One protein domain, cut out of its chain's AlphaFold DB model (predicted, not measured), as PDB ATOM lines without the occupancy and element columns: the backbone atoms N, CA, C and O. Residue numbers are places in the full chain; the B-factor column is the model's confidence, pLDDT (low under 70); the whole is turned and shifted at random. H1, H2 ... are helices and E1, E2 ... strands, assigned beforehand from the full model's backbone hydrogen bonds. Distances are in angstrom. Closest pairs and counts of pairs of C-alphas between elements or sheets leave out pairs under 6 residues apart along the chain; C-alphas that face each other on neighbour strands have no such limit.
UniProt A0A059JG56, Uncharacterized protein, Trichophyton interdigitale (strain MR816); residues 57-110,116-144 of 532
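Overview. This is residues 57 to 110 and 116 to 144 of the 532 residues of an uncharacterized protein of Trichophyton interdigitale (strain MR816) (UniProt A0A059JG56). A small, strongly twisted sheet of four strands, E1 to E4, makes one end of the domain, and two short helices make the other, with H2 between the sheet and H1; a long link leads from E1 to H1, and another from E3 to E4. The printed part has 83 residues, in the order E1, H1, H2, E2, E3, E4; the mixed sheet runs E1, E2, E3, E4. The class is mixed, helices and strands, with under half of the residues in named elements. The whole is compact, with a radius of gyration of the C-alphas of 11.7 A, and rounded, spanning 33 by 27 by 20 A.

Arrangement. Edge strand E1, residues 57 to 59, is antiparallel to E2, residues 105 to 109, with N 58 and O 107 3.1 A apart. H1, residues 71 to 80, is not on the sheet. It touches H2, residues 89 to 95, at a steep tilt of 57 degrees, opposite ways; their closest C-alphas, of Thr 75 and Phe 95, are 4.7 A apart. H2 only grazes the sheet, with residues 89 to 94. In both helices every O i to N i+4 pair is within hydrogen-bond range. E2 is antiparallel to E3, residues 117 to 121, with N 106 and O 119 2.8 A apart. E3 is parallel to edge strand E4, residues 138 to 143, at 28 degrees, with N 118 and O 139 2.8 A apart.

Along the chain. E1 begins at C-alpha 57 (13.040, -36.667, -8.139) and is 7.0 A long. H1 measures 14.2 A, H2 10.2 A, E2 13.2 A and E3 12.8 A. E4 measures 15.4 A and ends at C-alpha 143 (6.805, -32.647, 1.830).

Size, cuts and confidence. The C-alphas farthest apart, of Asp 70 and Leu 110, are 34.2 A apart. Residues 111 to 115 are not printed; C-alphas 110 and 116 are 8.1 A apart across the cut. The links E1 to H1 and E3 to E4 are long. No printed residue has a pLDDT under 70.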
ATOM      1  N   GLN A  57      14.418 -36.805  -8.553       88.56
ATOM      2  CA  GLN A  57      13.040 -36.667  -8.139       88.56
ATOM      3  C   GLN A  57      12.160 -36.891  -9.354       88.56
ATOM      4  O   GLN A  57      12.340 -36.268 -10.399       88.56
ATOM      5  N   ARG A  58      11.194 -37.792  -9.216       91.50
ATOM      6  CA  ARG A  58      10.193 -38.015 -10.255       91.50
ATOM      7  C   ARG A  58       8.842 -38.305  -9.636       91.50
ATOM      8  O   ARG A  58       8.730 -39.059  -8.671       91.50
ATOM      9  N   VAL A  59       7.817 -37.706 -10.225       94.12
ATOM     10  CA  VAL A  59       6.428 -37.993  -9.877       94.12
ATOM     11  C   VAL A  59       6.085 -39.381 -10.398       94.12
ATOM     12  O   VAL A  59       6.313 -39.676 -11.572       94.12
ATOM     13  N   VAL A  60       5.534 -40.222  -9.530       94.88
ATOM     14  CA  VAL A  60       5.058 -41.551  -9.914       94.88
ATOM     15  C   VAL A  60       3.581 -41.435 -10.238       94.88
ATOM     16  O   VAL A  60       2.779 -41.020  -9.395       94.88
ATOM     17  N   GLN A  61       3.235 -41.738 -11.484       94.62
ATOM     18  CA  GLN A  61       1.862 -41.637 -11.954       94.62
ATOM     19  C   GLN A  61       1.040 -42.819 -11.451       94.62
ATOM     20  O   GLN A  61       1.558 -43.914 -11.237       94.62
ATOM     21  N   ARG A  62      -0.259 -42.579 -11.251       94.44
ATOM     22  CA  ARG A  62      -1.202 -43.685 -11.097       94.44
ATOM     23  C   ARG A  62      -1.311 -44.421 -12.425       94.44
ATOM     24  O   ARG A  62      -1.231 -43.806 -13.486       94.44
ATOM     25  N   THR A  63      -1.550 -45.716 -12.343       92.88
ATOM     26  CA  THR A  63      -1.676 -46.585 -13.508       92.88
ATOM     27  C   THR A  63      -3.093 -47.126 -13.626       92.88
ATOM     28  O   THR A  63      -3.797 -47.290 -12.631       92.88
ATOM     29  N   SER A  64      -3.523 -47.393 -14.855       91.19
ATOM     30  CA  SER A  64      -4.766 -48.114 -15.150       91.19
ATOM     31  C   SER A  64      -4.500 -49.556 -15.587       91.19
ATOM     32  O   SER A  64      -5.400 -50.209 -16.112       91.19
ATOM     33  N   SER A  65      -3.255 -50.029 -15.460       89.06
ATOM     34  CA  SER A  65      -2.888 -51.394 -15.827       89.06
ATOM     35  C   SER A  65      -3.588 -52.406 -14.917       89.06
ATOM     36  O   SER A  65      -3.665 -52.234 -13.702       89.06
ATOM     37  N   SER A  66      -4.087 -53.483 -15.525       90.06
ATOM     38  CA  SER A  66      -4.688 -54.632 -14.843       90.06
ATOM     39  C   SER A  66      -3.696 -55.786 -14.646       90.06
ATOM     40  O   SER A  66      -4.102 -56.908 -14.350       90.06
ATOM     41  N   GLU A  67      -2.398 -55.548 -14.861       92.81
ATOM     42  CA  GLU A  67      -1.342 -56.567 -14.766       92.81
ATOM     43  C   GLU A  67      -1.254 -57.207 -13.370       92.81
ATOM     44  O   GLU A  67      -0.907 -58.380 -13.235       92.81
ATOM     45  N   TRP A  68      -1.628 -56.466 -12.326       91.75
ATOM     46  CA  TRP A  68      -1.572 -56.931 -10.937       91.75
ATOM     47  C   TRP A  68      -2.886 -57.537 -10.426       91.75
ATOM     48  O   TRP A  68      -3.017 -57.782  -9.228       91.75
ATOM     49  N   GLY A  69      -3.826 -57.826 -11.330       92.50
ATOM     50  CA  GLY A  69      -5.141 -58.378 -11.014       92.50
ATOM     51  C   GLY A  69      -6.215 -57.302 -10.870       92.50
ATOM     52  O   GLY A  69      -6.056 -56.171 -11.330       92.50
ATOM     53  N   ASP A  70      -7.335 -57.678 -10.256       94.50
ATOM     54  CA  ASP A  70      -8.357 -56.712  -9.853       94.50
ATOM     55  C   ASP A  70      -7.856 -55.807  -8.712       94.50
ATOM     56  O   ASP A  70      -6.801 -56.037  -8.118       94.50
ATOM     57  N   GLU A  71      -8.612 -54.754  -8.396       93.12
ATOM     58  CA  GLU A  71      -8.224 -53.755  -7.390       93.12
ATOM     59  C   GLU A  71      -7.930 -54.376  -6.014       93.12
ATOM     60  O   GLU A  71      -6.963 -53.996  -5.351       93.12
ATOM     61  N   ALA A  72      -8.720 -55.371  -5.598       95.00
ATOM     62  CA  ALA A  72      -8.524 -56.065  -4.330       95.00
ATOM     63  C   ALA A  72      -7.214 -56.869  -4.325       95.00
ATOM     64  O   ALA A  72      -6.444 -56.799  -3.363       95.00
ATOM     65  N   THR A  73      -6.930 -57.585  -5.414       96.06
ATOM     66  CA  THR A  73      -5.693 -58.353  -5.584       96.06
ATOM     67  C   THR A  73      -4.476 -57.436  -5.638       96.06
ATOM     68  O   THR A  73      -3.494 -57.690  -4.941       96.06
ATOM     69  N   ALA A  74      -4.546 -56.339  -6.394       96.31
ATOM     70  CA  ALA A  74      -3.467 -55.363  -6.498       96.31
ATOM     71  C   ALA A  74      -3.199 -54.660  -5.155       96.31
ATOM     72  O   ALA A  74      -2.045 -54.517  -4.749       96.31
ATOM     73  N   THR A  75      -4.249 -54.306  -4.405       96.25
ATOM     74  CA  THR A  75      -4.128 -53.727  -3.054       96.25
ATOM     75  C   THR A  75      -3.437 -54.697  -2.098       96.25
ATOM     76  O   THR A  75      -2.450 -54.335  -1.449       96.25
ATOM     77  N   ALA A  76      -3.888 -55.955  -2.054       95.56
ATOM     78  CA  ALA A  76      -3.262 -56.986  -1.230       95.56
ATOM     79  C   ALA A  76      -1.795 -57.204  -1.625       95.56
ATOM     80  O   ALA A  76      -0.913 -57.230  -0.767       95.56
ATOM     81  N   ARG A  77      -1.518 -57.282  -2.930       95.75
ATOM     82  CA  ARG A  77      -0.171 -57.459  -3.471       95.75
ATOM     83  C   ARG A  77       0.751 -56.299  -3.101       95.75
ATOM     84  O   ARG A  77       1.834 -56.551  -2.592       95.75
ATOM     85  N   SER A  78       0.305 -55.053  -3.256       95.88
ATOM     86  CA  SER A  78       1.089 -53.867  -2.882       95.88
ATOM     87  C   SER A  78       1.449 -53.826  -1.392       95.88
ATOM     88  O   SER A  78       2.476 -53.267  -1.029       95.88
ATOM     89  N   THR A  79       0.643 -54.445  -0.524       94.94
ATOM     90  CA  THR A  79       0.904 -54.508   0.926       94.94
ATOM     91  C   THR A  79       1.849 -55.658   1.299       94.94
ATOM     92  O   THR A  79       2.542 -55.590   2.312       94.94
ATOM     93  N   LEU A  80       1.859 -56.733   0.506       94.06
ATOM     94  CA  LEU A  80       2.655 -57.939   0.759       94.06
ATOM     95  C   LEU A  80       4.012 -57.928   0.049       94.06
ATOM     96  O   LEU A  80       4.929 -58.616   0.498       94.06
ATOM     97  N   GLU A  81       4.146 -57.200  -1.061       93.69
ATOM     98  CA  GLU A  81       5.412 -57.108  -1.781       93.69
ATOM     99  C   GLU A  81       6.458 -56.366  -0.935       93.69
ATOM    100  O   GLU A  81       6.247 -55.213  -0.552       93.69
ATOM    101  N   PRO A  82       7.605 -57.003  -0.641       91.50
ATOM    102  CA  PRO A  82       8.559 -56.448   0.309       91.50
ATOM    103  C   PRO A  82       9.463 -55.372  -0.294       91.50
ATOM    104  O   PRO A  82      10.057 -54.616   0.460       91.50
ATOM    105  N   VAL A  83       9.615 -55.320  -1.624       95.12
ATOM    106  CA  VAL A  83      10.633 -54.503  -2.302       95.12
ATOM    107  C   VAL A  83      10.029 -53.751  -3.481       95.12
ATOM    108  O   VAL A  83       9.358 -54.346  -4.329       95.12
ATOM    109  N   VAL A  84      10.327 -52.456  -3.572       95.62
ATOM    110  CA  VAL A  84       9.921 -51.589  -4.681       95.62
ATOM    111  C   VAL A  84      11.048 -51.467  -5.711       95.62
ATOM    112  O   VAL A  84      12.118 -50.913  -5.445       95.62
ATOM    113  N   ASN A  85      10.778 -51.886  -6.941       91.62
ATOM    114  CA  ASN A  85      11.663 -51.781  -8.098       91.62
ATOM    115  C   ASN A  85      10.992 -50.990  -9.239       91.62
ATOM    116  O   ASN A  85       9.898 -50.460  -9.083       91.62
ATOM    117  N   ALA A  86      11.665 -50.868 -10.385       87.88
ATOM    118  CA  ALA A  86      11.159 -50.084 -11.511       87.88
ATOM    119  C   ALA A  86       9.897 -50.675 -12.176       87.88
ATOM    120  O   ALA A  86       9.159 -49.932 -12.813       87.88
ATOM    121  N   GLU A  87       9.651 -51.979 -12.037       90.75
ATOM    122  CA  GLU A  87       8.543 -52.696 -12.684       90.75
ATOM    123  C   GLU A  87       7.254 -52.635 -11.855       90.75
ATOM    124  O   GLU A  87       6.159 -52.585 -12.406       90.75
ATOM    125  N   ASN A  88       7.366 -52.610 -10.523       93.94
ATOM    126  CA  ASN A  88       6.214 -52.610  -9.617       93.94
ATOM    127  C   ASN A  88       5.941 -51.244  -8.971       93.94
ATOM    128  O   ASN A  88       5.053 -51.120  -8.134       93.94
ATOM    129  N   GLU A  89       6.663 -50.191  -9.341       94.62
ATOM    130  CA  GLU A  89       6.520 -48.914  -8.647       94.62
ATOM    131  C   GLU A  89       5.116 -48.299  -8.778       94.62
ATOM    132  O   GLU A  89       4.573 -47.735  -7.823       94.62
ATOM    133  N   GLU A  90       4.498 -48.462  -9.949       95.69
ATOM    134  CA  GLU A  90       3.130 -48.016 -10.210       95.69
ATOM    135  C   GLU A  90       2.084 -48.809  -9.405       95.69
ATOM    136  O   GLU A  90       1.058 -48.233  -9.025       95.69
ATOM    137  N   LEU A  91       2.358 -50.083  -9.079       96.56
ATOM    138  CA  LEU A  91       1.520 -50.910  -8.200       96.56
ATOM    139  C   LEU A  91       1.436 -50.277  -6.807       96.56
ATOM    140  O   LEU A  91       0.337 -50.021  -6.312       96.56
ATOM    141  N   PHE A  92       2.583 -49.964  -6.193       97.56
ATOM    142  CA  PHE A  92       2.613 -49.312  -4.880       97.56
ATOM    143  C   PHE A  92       1.955 -47.938  -4.925       97.56
ATOM    144  O   PHE A  92       1.082 -47.638  -4.113       97.56
ATOM    145  N   ARG A  93       2.330 -47.108  -5.904       96.31
ATOM    146  CA  ARG A  93       1.772 -45.761  -6.070       96.31
ATOM    147  C   ARG A  93       0.244 -45.759  -6.147       96.31
ATOM    148  O   ARG A  93      -0.383 -44.824  -5.639       96.31
ATOM    149  N   THR A  94      -0.330 -46.738  -6.838       96.81
ATOM    150  CA  THR A  94      -1.755 -46.750  -7.193       96.81
ATOM    151  C   THR A  94      -2.605 -47.474  -6.162       96.81
ATOM    152  O   THR A  94      -3.688 -46.989  -5.855       96.81
ATOM    153  N   PHE A  95      -2.114 -48.587  -5.609       96.88
ATOM    154  CA  PHE A  95      -2.928 -49.501  -4.802       96.88
ATOM    155  C   PHE A  95      -2.482 -49.623  -3.338       96.88
ATOM    156  O   PHE A  95      -3.252 -50.126  -2.523       96.88
ATOM    157  N   HIS A  96      -1.287 -49.147  -2.957       97.44
ATOM    158  CA  HIS A  96      -0.864 -49.225  -1.555       97.44
ATOM    159  C   HIS A  96      -1.729 -48.305  -0.681       97.44
ATOM    160  O   HIS A  96      -1.802 -47.110  -0.984       97.44
ATOM    161  N   PRO A  97      -2.311 -48.778   0.441       95.56
ATOM    162  CA  PRO A  97      -3.242 -47.987   1.256       95.56
ATOM    163  C   PRO A  97      -2.707 -46.619   1.699       95.56
ATOM    164  O   PRO A  97      -3.457 -45.654   1.779       95.56
ATOM    165  N   SER A  98      -1.397 -46.511   1.938       95.06
ATOM    166  CA  SER A  98      -0.752 -45.249   2.335       95.06
ATOM    167  C   SER A  98      -0.414 -44.292   1.182       95.06
ATOM    168  O   SER A  98      -0.099 -43.137   1.446       95.06
ATOM    169  N   LEU A  99      -0.434 -44.741  -0.079       96.69
ATOM    170  CA  LEU A  99      -0.048 -43.931  -1.251       96.69
ATOM    171  C   LEU A  99      -1.211 -43.693  -2.222       96.69
ATOM    172  O   LEU A  99      -1.294 -42.628  -2.838       96.69
ATOM    173  N   ALA A 100      -2.125 -44.655  -2.336       94.81
ATOM    174  CA  ALA A 100      -3.327 -44.580  -3.153       94.81
ATOM    175  C   ALA A 100      -4.156 -43.302  -2.908       94.81
ATOM    176  O   ALA A 100      -4.445 -42.615  -3.894       94.81
ATOM    177  N   PRO A 101      -4.481 -42.899  -1.657       91.94
ATOM    178  CA  PRO A 101      -5.301 -41.708  -1.416       91.94
ATOM    179  C   PRO A 101      -4.568 -40.398  -1.731       91.94
ATOM    180  O   PRO A 101      -5.201 -39.364  -1.918       91.94
ATOM    181  N   VAL A 102      -3.239 -40.427  -1.847       92.06
ATOM    182  CA  VAL A 102      -2.420 -39.232  -2.042       92.06
ATOM    183  C   VAL A 102      -2.425 -38.796  -3.510       92.06
ATOM    184  O   VAL A 102      -2.148 -39.582  -4.428       92.06
ATOM    185  N   ALA A 103      -2.691 -37.509  -3.740       90.38
ATOM    186  CA  ALA A 103      -2.729 -36.915  -5.074       90.38
ATOM    187  C   ALA A 103      -1.351 -36.887  -5.754       90.38
ATOM    188  O   ALA A 103      -1.229 -37.251  -6.924       90.38
ATOM    189  N   CYS A 104      -0.299 -36.509  -5.024       92.56
ATOM    190  CA  CYS A 104       1.056 -36.402  -5.556       92.56
ATOM    191  C   CYS A 104       2.059 -37.176  -4.690       92.56
ATOM    192  O   CYS A 104       2.293 -36.846  -3.527       92.56
ATOM    193  N   VAL A 105       2.658 -38.202  -5.295       96.38
ATOM    194  CA  VAL A 105       3.698 -39.040  -4.695       96.38
ATOM    195  C   VAL A 105       4.900 -39.030  -5.625       96.38
ATOM    196  O   VAL A 105       4.768 -39.175  -6.845       96.38
ATOM    197  N   MET A 106       6.075 -38.856  -5.043       95.81
ATOM    198  CA  MET A 106       7.340 -38.798  -5.755       95.81
ATOM    199  C   MET A 106       8.250 -39.902  -5.244       95.81
ATOM    200  O   MET A 106       8.263 -40.190  -4.050       95.81
ATOM    201  N   ALA A 107       9.029 -40.493  -6.139       95.38
ATOM    202  CA  ALA A 107      10.199 -41.253  -5.741       95.38
ATOM    203  C   ALA A 107      11.391 -40.305  -5.768       95.38
ATOM    204  O   ALA A 107      11.684 -39.693  -6.804       95.38
ATOM    205  N   VAL A 108      12.040 -40.167  -4.618       93.12
ATOM    206  CA  VAL A 108      13.158 -39.249  -4.422       93.12
ATOM    207  C   VAL A 108      14.379 -40.038  -3.999       93.12
ATOM    208  O   VAL A 108      14.297 -40.916  -3.149       93.12
ATOM    209  N   ARG A 109      15.519 -39.726  -4.598       89.75
ATOM    210  CA  ARG A 109      16.830 -40.191  -4.166       89.75
ATOM    211  C   ARG A 109      17.755 -38.989  -4.165       89.75
ATOM    212  O   ARG A 109      18.030 -38.457  -5.234       89.75
ATOM    213  N   LEU A 110      18.199 -38.555  -2.991       82.75
ATOM    214  CA  LEU A 110      18.992 -37.331  -2.848       82.75
ATOM    215  C   LEU A 110      20.474 -37.571  -3.147       82.75
ATOM    216  O   LEU A 110      21.154 -36.677  -3.645       82.75
ATOM    217  N   TYR A 116      15.926 -45.092  -2.928       92.62
ATOM    218  CA  TYR A 116      14.776 -44.224  -3.153       92.62
ATOM    219  C   TYR A 116      13.869 -44.230  -1.924       92.62
ATOM    220  O   TYR A 116      13.596 -45.281  -1.350       92.62
ATOM    221  N   ILE A 117      13.331 -43.065  -1.598       95.44
ATOM    222  CA  ILE A 117      12.245 -42.882  -0.642       95.44
ATOM    223  C   ILE A 117      10.979 -42.444  -1.372       95.44
ATOM    224  O   ILE A 117      11.028 -41.883  -2.474       95.44
ATOM    225  N   TRP A 118       9.835 -42.675  -0.743       97.44
ATOM    226  CA  TRP A 118       8.582 -42.053  -1.134       97.44
ATOM    227  C   TRP A 118       8.487 -40.671  -0.498       97.44
ATOM    228  O   TRP A 118       8.641 -40.524   0.709       97.44
ATOM    229  N   VAL A 119       8.179 -39.655  -1.297       96.81
ATOM    230  CA  VAL A 119       7.837 -38.321  -0.804       96.81
ATOM    231  C   VAL A 119       6.395 -38.019  -1.172       96.81
ATOM    232  O   VAL A 119       6.032 -37.980  -2.349       96.81
ATOM    233  N   VAL A 120       5.575 -37.796  -0.153       94.44
ATOM    234  CA  VAL A 120       4.176 -37.396  -0.289       94.44
ATOM    235  C   VAL A 120       4.088 -35.880  -0.188       94.44
ATOM    236  O   VAL A 120       4.477 -35.296   0.825       94.44
ATOM    237  N   VAL A 121       3.568 -35.234  -1.233       90.88
ATOM    238  CA  VAL A 121       3.291 -33.794  -1.199       90.88
ATOM    239  C   VAL A 121       1.950 -33.580  -0.515       90.88
ATOM    240  O   VAL A 121       0.914 -33.987  -1.041       90.88
ATOM    241  N   LEU A 122       1.982 -32.949   0.655       86.38
ATOM    242  CA  LEU A 122       0.783 -32.705   1.444       86.38
ATOM    243  C   LEU A 122      -0.088 -31.628   0.790       86.38
ATOM    244  O   LEU A 122       0.385 -30.537   0.469       86.38
ATOM    245  N   GLN A 123      -1.364 -31.953   0.621       80.25
ATOM    246  CA  GLN A 123      -2.421 -31.047   0.178       80.25
ATOM    247  C   GLN A 123      -3.418 -30.798   1.326       80.25
ATOM    248  O   GLN A 123      -3.454 -31.592   2.273       80.25
ATOM    249  N   PRO A 124      -4.237 -29.728   1.266       76.81
ATOM    250  CA  PRO A 124      -5.206 -29.390   2.314       76.81
ATOM    251  C   PRO A 124      -6.097 -30.557   2.769       76.81
ATOM    252  O   PRO A 124      -6.389 -30.708   3.955       76.81
ATOM    253  N   ASP A 125      -6.500 -31.395   1.821       78.38
ATOM    254  CA  ASP A 125      -7.412 -32.528   1.965       78.38
ATOM    255  C   ASP A 125      -6.704 -33.876   2.179       78.38
ATOM    256  O   ASP A 125      -7.365 -34.908   2.274       78.38
ATOM    257  N   THR A 126      -5.370 -33.895   2.279       84.06
ATOM    258  CA  THR A 126      -4.626 -35.138   2.515       84.06
ATOM    259  C   THR A 126      -4.936 -35.691   3.908       84.06
ATOM    260  O   THR A 126      -4.677 -35.034   4.918       84.06
ATOM    261  N   ASP A 127      -5.454 -36.921   3.964       87.00
ATOM    262  CA  ASP A 127      -5.580 -37.687   5.204       87.00
ATOM    263  C   ASP A 127      -4.221 -38.288   5.576       87.00
ATOM    264  O   ASP A 127      -3.809 -39.336   5.080       87.00
ATOM    265  N   THR A 128      -3.493 -37.580   6.429       86.94
ATOM    266  CA  THR A 128      -2.157 -37.971   6.887       86.94
ATOM    267  C   THR A 128      -2.166 -39.125   7.883       86.94
ATOM    268  O   THR A 128      -1.136 -39.785   8.030       86.94
ATOM    269  N   ASP A 129      -3.299 -39.425   8.521       88.25
ATOM    270  CA  ASP A 129      -3.420 -40.543   9.461       88.25
ATOM    271  C   ASP A 129      -3.510 -41.889   8.738       88.25
ATOM    272  O   ASP A 129      -3.054 -42.907   9.263       88.25
ATOM    273  N   ALA A 130      -4.012 -41.888   7.500       88.56
ATOM    274  CA  ALA A 130      -3.995 -43.047   6.610       88.56
ATOM    275  C   ALA A 130      -2.587 -43.382   6.068       88.56
ATOM    276  O   ALA A 130      -2.366 -44.463   5.506       88.56
ATOM    277  N   ILE A 131      -1.611 -42.477   6.224       92.12
ATOM    278  CA  ILE A 131      -0.269 -42.642   5.665       92.12
ATOM    279  C   ILE A 131       0.666 -43.302   6.686       92.12
ATOM    280  O   ILE A 131       1.118 -42.695   7.662       92.12
ATOM    281  N   GLY A 132       1.025 -44.557   6.413       91.88
ATOM    282  CA  GLY A 132       2.005 -45.314   7.184       91.88
ATOM    283  C   GLY A 132       3.429 -44.760   7.071       91.88
ATOM    284  O   GLY A 132       3.688 -43.709   6.485       91.88
ATOM    285  N   THR A 133       4.390 -45.476   7.653       93.31
ATOM    286  CA  THR A 133       5.809 -45.092   7.587       93.31
ATOM    287  C   THR A 133       6.523 -45.632   6.346       93.31
ATOM    288  O   THR A 133       7.541 -45.072   5.963       93.31
ATOM    289  N   HIS A 134       6.005 -46.693   5.718       94.88
ATOM    290  CA  HIS A 134       6.627 -47.363   4.573       94.88
ATOM    291  C   HIS A 134       5.585 -47.831   3.558       94.88
ATOM    292  O   HIS A 134       4.424 -48.055   3.909       94.88
ATOM    293  N   ALA A 135       6.040 -48.026   2.323       95.88
ATOM    294  CA  ALA A 135       5.370 -48.819   1.300       95.88
ATOM    295  C   ALA A 135       6.439 -49.656   0.583       95.88
ATOM    296  O   ALA A 135       7.339 -49.094  -0.050       95.88
ATOM    297  N   GLY A 136       6.357 -50.981   0.735       94.56
ATOM    298  CA  GLY A 136       7.470 -51.886   0.438       94.56
ATOM    299  C   GLY A 136       8.654 -51.628   1.378       94.56
ATOM    300  O   GLY A 136       8.467 -51.415   2.575       94.56
ATOM    301  N   ASP A 137       9.863 -51.585   0.825       93.75
ATOM    302  CA  ASP A 137      11.123 -51.313   1.531       93.75
ATOM    303  C   ASP A 137      11.467 -49.817   1.642       93.75
ATOM    304  O   ASP A 137      12.507 -49.462   2.191       93.75
ATOM    305  N   ARG A 138      10.612 -48.925   1.126       95.31
ATOM    306  CA  ARG A 138      10.883 -47.483   1.073       95.31
ATOM    307  C   ARG A 138      10.135 -46.715   2.159       95.31
ATOM    308  O   ARG A 138       8.917 -46.855   2.305       95.31
ATOM    309  N   GLU A 139      10.861 -45.848   2.860       96.12
ATOM    310  CA  GLU A 139      10.316 -44.870   3.811       96.12
ATOM    311  C   GLU A 139       9.383 -43.874   3.097       96.12
ATOM    312  O   GLU A 139       9.640 -43.484   1.956       96.12
ATOM    313  N   ILE A 140       8.304 -43.453   3.765       96.50
ATOM    314  CA  ILE A 140       7.376 -42.419   3.286       96.50
ATOM    315  C   ILE A 140       7.602 -41.130   4.080       96.50
ATOM    316  O   ILE A 140       7.231 -41.050   5.249       96.50
ATOM    317  N   HIS A 141       8.145 -40.104   3.436       96.25
ATOM    318  CA  HIS A 141       8.401 -38.787   4.021       96.25
ATOM    319  C   HIS A 141       7.398 -37.740   3.550       96.25
ATOM    320  O   HIS A 141       6.929 -37.763   2.406       96.25
ATOM    321  N   PHE A 142       7.095 -36.779   4.419       93.38
ATOM    322  CA  PHE A 142       6.214 -35.668   4.073       93.38
ATOM    323  C   PHE A 142       6.992 -34.500   3.461       93.38
ATOM    324  O   PHE A 142       7.991 -34.017   4.001       93.38
ATOM    325  N   ARG A 143       6.487 -33.986   2.336       91.88
ATOM    326  CA  ARG A 143       6.805 -32.647   1.830       91.88
ATOM    327  C   ARG A 143       5.645 -31.721   2.206       91.88
ATOM    328  O   ARG A 143       4.610 -31.762   1.532       91.88
ATOM    329  N   PRO A 144       5.776 -30.929   3.285       87.25
ATOM    330  CA  PRO A 144       4.727 -30.006   3.696       87.25
ATOM    331  C   PRO A 144       4.592 -28.859   2.687       87.25
ATOM    332  O   PRO A 144       5.537 -28.586   1.941       87.25
TER     333      PRO A 144